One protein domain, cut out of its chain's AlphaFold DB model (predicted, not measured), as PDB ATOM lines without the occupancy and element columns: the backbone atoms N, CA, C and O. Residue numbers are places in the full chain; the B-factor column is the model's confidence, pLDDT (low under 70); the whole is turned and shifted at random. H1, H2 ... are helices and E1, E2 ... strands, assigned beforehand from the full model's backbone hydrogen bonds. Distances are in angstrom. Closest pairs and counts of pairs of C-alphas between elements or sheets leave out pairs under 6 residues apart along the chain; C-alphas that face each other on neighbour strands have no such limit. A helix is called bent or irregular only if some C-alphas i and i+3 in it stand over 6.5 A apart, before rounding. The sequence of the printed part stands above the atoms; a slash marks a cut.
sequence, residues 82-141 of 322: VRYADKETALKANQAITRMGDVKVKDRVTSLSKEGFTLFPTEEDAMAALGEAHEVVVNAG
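AT A GLANCE: This is residues 82 to 141 of the 322 residues of an uncharacterized protein of Alteromonas mediterranea (UniProt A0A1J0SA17). A short antiparallel ribbon of two strands, E1 and E2, lies in the middle, with H1 running alongside E2, H2 packed near the end of E2, and H3 beyond the opposite end of the ribbon. The printed part has 60 residues with three named helices and two named strands, in the order E1, H1, H2, H3, E2, and the class is mixed. It is compact, with a radius of gyration of the C-alphas of 10.7 A, yet elongated, spanning 33 by 19 by 17 A.

HOW THE PARTS SIT: Look first at E1, residues 82 to 85, and E2, residues 134 to 139: they are antiparallel neighbours at 146 degrees, with N 83 and O 136 2.9 A apart and N 136 and O 83 2.7 A apart, within hydrogen-bond range. H1, residues 87 to 97, comes closest to E2 at the C-alphas of Ala 90 and Val 136, 5.4 A apart. H2, residues 105 to 114, comes closest to E2 at the C-alphas of Val 105 and Asn 139, 6.5 A apart. H1 and H2 only just touch, with 3 pairs of C-alphas within 8 A, the closest being Ala 93 and Leu 112 at 6.9 A; they run opposite ways at a steep tilt of 55 degrees. H3, residues 123 to 130, comes closest to E1 at the C-alphas of Tyr 84 and Glu 123, 5.9 A apart, and is apart from H1 and H2. Each O i to N i+4 pair is within hydrogen-bond range in H1 and H3, but 4 of 6 are in H2, which is irregular: C-alphas 106 and 109 are 7.0 A apart.

IN THESE COORDINATES: Find C-alpha 82 at (3.597, -14.038, -75.667), where E1 begins; it is 10.3 A long. From C-alpha 87 at (-6.813, -23.296, -78.864), H1 runs 15.4 A to C-alpha 97. H2 is 14.9 A long and H3 10.3 A. E2 runs 14.9 A to C-alpha 139 at (1.894, -7.430, -76.354).

THE WHOLE: The two C-alphas farthest apart are those of Asp 102 and Gly 131, 33.3 A. The printed part has no cut and no long link; the links from E1 to H1 and from H3 to E2 are tight. Its mean pLDDT is 92.5, and no printed residue is under 70.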
ATOM      1  N   VAL A  82       4.461 -12.925 -75.268       93.69
ATOM      2  CA  VAL A  82       3.597 -14.038 -75.667       93.69
ATOM      3  C   VAL A  82       3.431 -14.990 -74.483       93.69
ATOM      4  O   VAL A  82       4.321 -15.124 -73.632       93.69
ATOM      5  N   ARG A  83       2.250 -15.591 -74.400       95.94
ATOM      6  CA  ARG A  83       1.911 -16.721 -73.532       95.94
ATOM      7  C   ARG A  83       1.286 -17.819 -74.381       95.94
ATOM      8  O   ARG A  83       0.952 -17.562 -75.531       95.94
ATOM      9  N   TYR A  84       1.128 -19.005 -73.821       97.50
ATOM     10  CA  TYR A  84       0.565 -20.147 -74.533       97.50
ATOM     11  C   TYR A  84      -0.637 -20.703 -73.779       97.50
ATOM     12  O   TYR A  84      -0.698 -20.595 -72.555       97.50
ATOM     13  N   ALA A  85      -1.604 -21.251 -74.502       96.94
ATOM     14  CA  ALA A  85      -2.768 -21.940 -73.949       96.94
ATOM     15  C   ALA A  85      -3.314 -22.947 -74.973       96.94
ATOM     16  O   ALA A  85      -2.779 -23.046 -76.080       96.94
ATOM     17  N   ASP A  86      -4.386 -23.659 -74.624       97.00
ATOM     18  CA  ASP A  86      -5.160 -24.430 -75.596       97.00
ATOM     19  C   ASP A  86      -5.813 -23.497 -76.625       97.00
ATOM     20  O   ASP A  86      -5.932 -22.279 -76.419       97.00
ATOM     21  N   LYS A  87      -6.243 -24.062 -77.753       96.69
ATOM     22  CA  LYS A  87      -6.813 -23.296 -78.864       96.69
ATOM     23  C   LYS A  87      -7.982 -22.388 -78.461       96.69
ATOM     24  O   LYS A  87      -8.076 -21.258 -78.952       96.69
ATOM     25  N   GLU A  88      -8.886 -22.866 -77.607       96.44
ATOM     26  CA  GLU A  88     -10.092 -22.129 -77.220       96.44
ATOM     27  C   GLU A  88      -9.749 -20.974 -76.274       96.44
ATOM     28  O   GLU A  88     -10.159 -19.827 -76.500       96.44
ATOM     29  N   THR A  89      -8.948 -21.260 -75.250       96.06
ATOM     30  CA  THR A  89      -8.441 -20.280 -74.289       96.06
ATOM     31  C   THR A  89      -7.618 -19.212 -74.997       96.06
ATOM     32  O   THR A  89      -7.818 -18.023 -74.739       96.06
ATOM     33  N   ALA A  90      -6.755 -19.593 -75.942       95.25
ATOM     34  CA  ALA A  90      -5.930 -18.642 -76.676       95.25
ATOM     35  C   ALA A  90      -6.767 -17.680 -77.531       95.25
ATOM     36  O   ALA A  90      -6.519 -16.469 -77.536       95.25
ATOM     37  N   LEU A  91      -7.797 -18.187 -78.214       95.50
ATOM     38  CA  LEU A  91      -8.720 -17.360 -78.993       95.50
ATOM     39  C   LEU A  91      -9.440 -16.336 -78.103       95.50
ATOM     40  O   LEU A  91      -9.432 -15.137 -78.401       95.50
ATOM     41  N   LYS A  92     -10.024 -16.794 -76.990       96.25
ATOM     42  CA  LYS A  92     -10.755 -15.932 -76.051       96.25
ATOM     43  C   LYS A  92      -9.835 -14.921 -75.359       96.25
ATOM     44  O   LYS A  92     -10.207 -13.755 -75.234       96.25
ATOM     45  N   ALA A  93      -8.630 -15.331 -74.967       94.25
ATOM     46  CA  ALA A  93      -7.650 -14.456 -74.329       94.25
ATOM     47  C   ALA A  93      -7.170 -13.351 -75.282       94.25
ATOM     48  O   ALA A  93      -7.105 -12.188 -74.888       94.25
ATOM     49  N   ASN A  94      -6.909 -13.668 -76.554       93.50
ATOM     50  CA  ASN A  94      -6.553 -12.659 -77.558       93.50
ATOM     51  C   ASN A  94      -7.696 -11.644 -77.785       93.50
ATOM     52  O   ASN A  94      -7.442 -10.443 -77.862       93.50
ATOM     53  N   GLN A  95      -8.959 -12.089 -77.799       93.44
ATOM     54  CA  GLN A  95     -10.130 -11.195 -77.852       93.44
ATOM     55  C   GLN A  95     -10.333 -10.374 -76.563       93.44
ATOM     56  O   GLN A  95     -10.925  -9.293 -76.580       93.44
ATOM     57  N   ALA A  96      -9.915 -10.887 -75.406       92.00
ATOM     58  CA  ALA A  96      -9.911 -10.123 -74.160       92.00
ATOM     59  C   ALA A  96      -8.827  -9.035 -74.198       92.00
ATOM     60  O   ALA A  96      -9.112  -7.877 -73.901       92.00
ATOM     61  N   ILE A  97      -7.624  -9.355 -74.688       91.31
ATOM     62  CA  ILE A  97      -6.510  -8.401 -74.818       91.31
ATOM     63  C   ILE A  97      -6.884  -7.186 -75.673       91.31
ATOM     64  O   ILE A  97      -6.524  -6.066 -75.311       91.31
ATOM     65  N   THR A  98      -7.642  -7.360 -76.762       86.94
ATOM     66  CA  THR A  98      -8.095  -6.224 -77.589       86.94
ATOM     67  C   THR A  98      -9.012  -5.260 -76.833       86.94
ATOM     68  O   THR A  98      -9.067  -4.083 -77.174       86.94
ATOM     69  N   ARG A  99      -9.709  -5.736 -75.793       87.81
ATOM     70  CA  ARG A  99     -10.569  -4.923 -74.916       87.81
ATOM     71  C   ARG A  99      -9.793  -4.285 -73.753       87.81
ATOM     72  O   ARG A  99     -10.271  -3.329 -73.159       87.81
ATOM     73  N   MET A 100      -8.576  -4.754 -73.465       86.69
ATOM     74  CA  MET A 100      -7.700  -4.273 -72.384       86.69
ATOM     75  C   MET A 100      -6.786  -3.105 -72.812       86.69
ATOM     76  O   MET A 100      -5.628  -3.022 -72.388       86.69
ATOM     77  N   GLY A 101      -7.281  -2.202 -73.668       76.50
ATOM     78  CA  GLY A 101      -6.505  -1.087 -74.232       76.50
ATOM     79  C   GLY A 101      -5.822  -0.212 -73.173       76.50
ATOM     80  O   GLY A 101      -4.641   0.105 -73.315       76.50
ATOM     81  N   ASP A 102      -6.521   0.059 -72.069       83.81
ATOM     82  CA  ASP A 102      -6.058   0.940 -70.985       83.81
ATOM     83  C   ASP A 102      -5.190   0.228 -69.932       83.81
ATOM     84  O   ASP A 102      -4.560   0.861 -69.080       83.81
ATOM     85  N   VAL A 103      -5.121  -1.106 -69.978       85.19
ATOM     86  CA  VAL A 103      -4.324  -1.894 -69.033       85.19
ATOM     87  C   VAL A 103      -2.863  -1.875 -69.470       85.19
ATOM     88  O   VAL A 103      -2.516  -2.277 -70.588       85.19
ATOM     89  N   LYS A 104      -1.977  -1.464 -68.555       87.12
ATOM     90  CA  LYS A 104      -0.526  -1.490 -68.777       87.12
ATOM     91  C   LYS A 104      -0.086  -2.909 -69.135       87.12
ATOM     92  O   LYS A 104      -0.451  -3.858 -68.453       87.12
ATOM     93  N   VAL A 105       0.769  -3.044 -70.153       84.25
ATOM     94  CA  VAL A 105       1.239  -4.345 -70.679       84.25
ATOM     95  C   VAL A 105       1.682  -5.313 -69.576       84.25
ATOM     96  O   VAL A 105       1.269  -6.467 -69.572       84.25
ATOM     97  N   LYS A 106       2.461  -4.823 -68.604       85.81
ATOM     98  CA  LYS A 106       2.968  -5.624 -67.479       85.81
ATOM     99  C   LYS A 106       1.868  -6.262 -66.612       85.81
ATOM    100  O   LYS A 106       2.115  -7.298 -66.010       85.81
ATOM    101  N   ASP A 107       0.675  -5.669 -66.585       91.00
ATOM    102  CA  ASP A 107      -0.454  -6.074 -65.742       91.00
ATOM    103  C   ASP A 107      -1.487  -6.914 -66.527       91.00
ATOM    104  O   ASP A 107      -2.412  -7.483 -65.940       91.00
ATOM    105  N   ARG A 108      -1.337  -7.037 -67.858       91.06
ATOM    106  CA  ARG A 108      -2.287  -7.758 -68.728       91.06
ATOM    107  C   ARG A 108      -2.336  -9.253 -68.445       91.06
ATOM    108  O   ARG A 108      -3.424  -9.810 -68.387       91.06
ATOM    109  N   VAL A 109      -1.189  -9.896 -68.200       90.75
ATOM    110  CA  VAL A 109      -1.158 -11.326 -67.827       90.75
ATOM    111  C   VAL A 109      -1.941 -11.552 -66.536       90.75
ATOM    112  O   VAL A 109      -2.802 -12.420 -66.488       90.75
ATOM    113  N   THR A 110      -1.701 -10.727 -65.515       91.94
ATOM    114  CA  THR A 110      -2.421 -10.807 -64.238       91.94
ATOM    115  C   THR A 110      -3.917 -10.548 -64.404       91.94
ATOM    116  O   THR A 110      -4.723 -11.186 -63.733       91.94
ATOM    117  N   SER A 111      -4.300  -9.631 -65.294       91.31
ATOM    118  CA  SER A 111      -5.708  -9.328 -65.582       91.31
ATOM    119  C   SER A 111      -6.408 -10.510 -66.255       91.31
ATOM    120  O   SER A 111      -7.478 -10.909 -65.812       91.31
ATOM    121  N   LEU A 112      -5.759 -11.147 -67.234       92.44
ATOM    122  CA  LEU A 112      -6.266 -12.370 -67.862       92.44
ATOM    123  C   LEU A 112      -6.391 -13.516 -66.846       92.44
ATOM    124  O   LEU A 112      -7.414 -14.191 -66.798       92.44
ATOM    125  N   SER A 113      -5.409 -13.704 -65.963       91.81
ATOM    126  CA  SER A 113      -5.522 -14.721 -64.910       91.81
ATOM    127  C   SER A 113      -6.695 -14.458 -63.957       91.81
ATOM    128  O   SER A 113      -7.355 -15.404 -63.536       91.81
ATOM    129  N   LYS A 114      -7.008 -13.190 -63.647       91.81
ATOM    130  CA  LYS A 114      -8.200 -12.826 -62.854       91.81
ATOM    131  C   LYS A 114      -9.515 -13.103 -63.586       91.81
ATOM    132  O   LYS A 114     -10.511 -13.383 -62.931       91.81
ATOM    133  N   GLU A 115      -9.511 -13.052 -64.914       91.19
ATOM    134  CA  GLU A 115     -10.640 -13.449 -65.765       91.19
ATOM    135  C   GLU A 115     -10.731 -14.974 -65.972       91.19
ATOM    136  O   GLU A 115     -11.612 -15.448 -66.683       91.19
ATOM    137  N   GLY A 116      -9.854 -15.755 -65.328       92.38
ATOM    138  CA  GLY A 116      -9.883 -17.218 -65.354       92.38
ATOM    139  C   GLY A 116      -9.088 -17.854 -66.496       92.38
ATOM    140  O   GLY A 116      -9.196 -19.060 -66.706       92.38
ATOM    141  N   PHE A 117      -8.277 -17.084 -67.228       94.12
ATOM    142  CA  PHE A 117      -7.409 -17.637 -68.267       94.12
ATOM    143  C   PHE A 117      -6.173 -18.316 -67.655       94.12
ATOM    144  O   PHE A 117      -5.343 -17.664 -67.011       94.12
ATOM    145  N   THR A 118      -6.007 -19.612 -67.926       93.69
ATOM    146  CA  THR A 118      -4.767 -20.349 -67.637       93.69
ATOM    147  C   THR A 118      -3.785 -20.150 -68.784       93.69
ATOM    148  O   THR A 118      -4.043 -20.564 -69.910       93.69
ATOM    149  N   LEU A 119      -2.662 -19.489 -68.500       95.62
ATOM    150  CA  LEU A 119      -1.660 -19.111 -69.494       95.62
ATOM    151  C   LEU A 119      -0.280 -19.630 -69.090       95.62
ATOM    152  O   LEU A 119       0.194 -19.368 -67.984       95.62
ATOM    153  N   PHE A 120       0.395 -20.282 -70.025       96.00
ATOM    154  CA  PHE A 120       1.725 -20.846 -69.848       96.00
ATOM    155  C   PHE A 120       2.805 -19.872 -70.341       96.00
ATOM    156  O   PHE A 120       2.596 -19.149 -71.327       96.00
ATOM    157  N   PRO A 121       3.958 -19.783 -69.653       93.00
ATOM    158  CA  PRO A 121       5.009 -18.841 -70.015       93.00
ATOM    159  C   PRO A 121       5.799 -19.274 -71.255       93.00
ATOM    160  O   PRO A 121       6.291 -18.393 -71.965       93.00
ATOM    161  N   THR A 122       5.887 -20.577 -71.531       95.25
ATOM    162  CA  THR A 122       6.584 -21.144 -72.693       95.25
ATOM    163  C   THR A 122       5.700 -22.128 -73.462       95.25
ATOM    164  O   THR A 122       4.686 -22.603 -72.949       95.25
ATOM    165  N   GLU A 123       6.081 -22.403 -74.711       95.31
ATOM    166  CA  GLU A 123       5.422 -23.404 -75.555       95.31
ATOM    167  C   GLU A 123       5.575 -24.807 -74.951       95.31
ATOM    168  O   GLU A 123       4.613 -25.562 -74.896       95.31
ATOM    169  N   GLU A 124       6.759 -25.119 -74.418       96.25
ATOM    170  CA  GLU A 124       7.083 -26.401 -73.782       96.25
ATOM    171  C   GLU A 124       6.178 -26.684 -72.573       96.25
ATOM    172  O   GLU A 124       5.661 -27.794 -72.440       96.25
ATOM    173  N   ASP A 125       5.916 -25.672 -71.738       96.31
ATOM    174  CA  ASP A 125       5.020 -25.805 -70.581       96.31
ATOM    175  C   ASP A 125       3.571 -26.085 -71.007       96.31
ATOM    176  O   ASP A 125       2.893 -26.919 -70.404       96.31
ATOM    177  N   ALA A 126       3.094 -25.402 -72.056       95.44
ATOM    178  CA  ALA A 126       1.757 -25.634 -72.601       95.44
ATOM    179  C   ALA A 126       1.646 -27.029 -73.222       95.44
ATOM    180  O   ALA A 126       0.710 -27.758 -72.908       95.44
ATOM    181  N   MET A 127       2.633 -27.438 -74.023       96.00
ATOM    182  CA  MET A 127       2.673 -28.775 -74.617       96.00
ATOM    183  C   MET A 127       2.679 -29.875 -73.549       96.00
ATOM    184  O   MET A 127       1.975 -30.870 -73.703       96.00
ATOM    185  N   ALA A 128       3.421 -29.697 -72.452       96.38
ATOM    186  CA  ALA A 128       3.464 -30.666 -71.357       96.38
ATOM    187  C   ALA A 128       2.134 -30.761 -70.588       96.38
ATOM    188  O   ALA A 128       1.757 -31.846 -70.148       96.38
ATOM    189  N   ALA A 129       1.430 -29.640 -70.416       95.25
ATOM    190  CA  ALA A 129       0.191 -29.589 -69.646       95.25
ATOM    191  C   ALA A 129      -1.066 -29.925 -70.467       95.25
ATOM    192  O   ALA A 129      -2.018 -30.479 -69.919       95.25
ATOM    193  N   LEU A 130      -1.085 -29.570 -71.754       94.62
ATOM    194  CA  LEU A 130      -2.282 -29.582 -72.600       94.62
ATOM    195  C   LEU A 130      -2.150 -30.479 -73.838       94.62
ATOM    196  O   LEU A 130      -3.156 -30.805 -74.459       94.62
ATOM    197  N   GLY A 131      -0.931 -30.867 -74.230       95.19
ATOM    198  CA  GLY A 131      -0.673 -31.576 -75.492       95.19
ATOM    199  C   GLY A 131      -0.781 -30.699 -76.747       95.19
ATOM    200  O   GLY A 131      -0.565 -31.185 -77.854       95.19
ATOM    201  N   GLU A 132      -1.081 -29.412 -76.579       95.81
ATOM    202  CA  GLU A 132      -1.151 -28.392 -77.623       95.81
ATOM    203  C   GLU A 132      -0.626 -27.050 -77.088       95.81
ATOM    204  O   GLU A 132      -0.595 -26.814 -75.878       95.81
ATOM    205  N   ALA A 133      -0.220 -26.154 -77.989       96.69
ATOM    206  CA  ALA A 133       0.246 -24.823 -77.627       96.69
ATOM    207  C   ALA A 133      -0.151 -23.790 -78.688       96.69
ATOM    208  O   ALA A 133       0.287 -23.839 -79.837       96.69
ATOM    209  N   HIS A 134      -0.970 -22.821 -78.284       97.31
ATOM    210  CA  HIS A 134      -1.426 -21.719 -79.126       97.31
ATOM    211  C   HIS A 134      -1.042 -20.365 -78.524       97.31
ATOM    212  O   HIS A 134      -1.241 -20.123 -77.332       97.31
ATOM    213  N   GLU A 135      -0.493 -19.467 -79.352       96.75
ATOM    214  CA  GLU A 135      -0.005 -18.157 -78.906       96.75
ATOM    215  C   GLU A 135      -1.134 -17.218 -78.430       96.75
ATOM    216  O   GLU A 135      -2.130 -16.963 -79.114       96.75
ATOM    217  N   VAL A 136      -0.897 -16.591 -77.283       95.19
ATOM    218  CA  VAL A 136      -1.630 -15.451 -76.730       95.19
ATOM    219  C   VAL A 136      -0.703 -14.244 -76.733       95.19
ATOM    220  O   VAL A 136       0.259 -14.170 -75.959       95.19
ATOM    221  N   VAL A 137      -0.975 -13.280 -77.609       92.50
ATOM    222  CA  VAL A 137      -0.107 -12.118 -77.836       92.50
ATOM    223  C   VAL A 137      -0.475 -10.999 -76.861       92.50
ATOM    224  O   VAL A 137      -1.196 -10.061 -77.187       92.50
ATOM    225  N   VAL A 138       0.055 -11.086 -75.640       90.88
ATOM    226  CA  VAL A 138      -0.148 -10.102 -74.556       90.88
ATOM    227  C   VAL A 138       0.303  -8.697 -74.968       90.88
ATOM    228  O   VAL A 138      -0.336  -7.686 -74.645       90.88
ATOM    229  N   ASN A 139       1.414  -8.635 -75.700       89.38
ATOM    230  CA  ASN A 139       1.894  -7.430 -76.354       89.38
ATOM    231  C   ASN A 139       2.562  -7.797 -77.674       89.38
ATOM    232  O   ASN A 139       3.514  -8.577 -77.682       89.38
ATOM    233  N   ALA A 140       2.112  -7.196 -78.775       83.31
ATOM    234  CA  ALA A 140       2.745  -7.373 -80.079       83.31
ATOM    235  C   ALA A 140       4.164  -6.775 -80.111       83.31
ATOM    236  O   ALA A 140       5.038  -7.287 -80.808       83.31
ATOM    237  N   GLY A 141       4.414  -5.742 -79.294       85.06
ATOM    238  CA  GLY A 141       5.671  -5.002 -79.284       85.06
ATOM    239  C   GLY A 141       5.809  -4.053 -80.477       85.06
ATOM    240  O   GLY A 141       4.918  -3.936 -81.315       85.06
TER     241      GLY A 141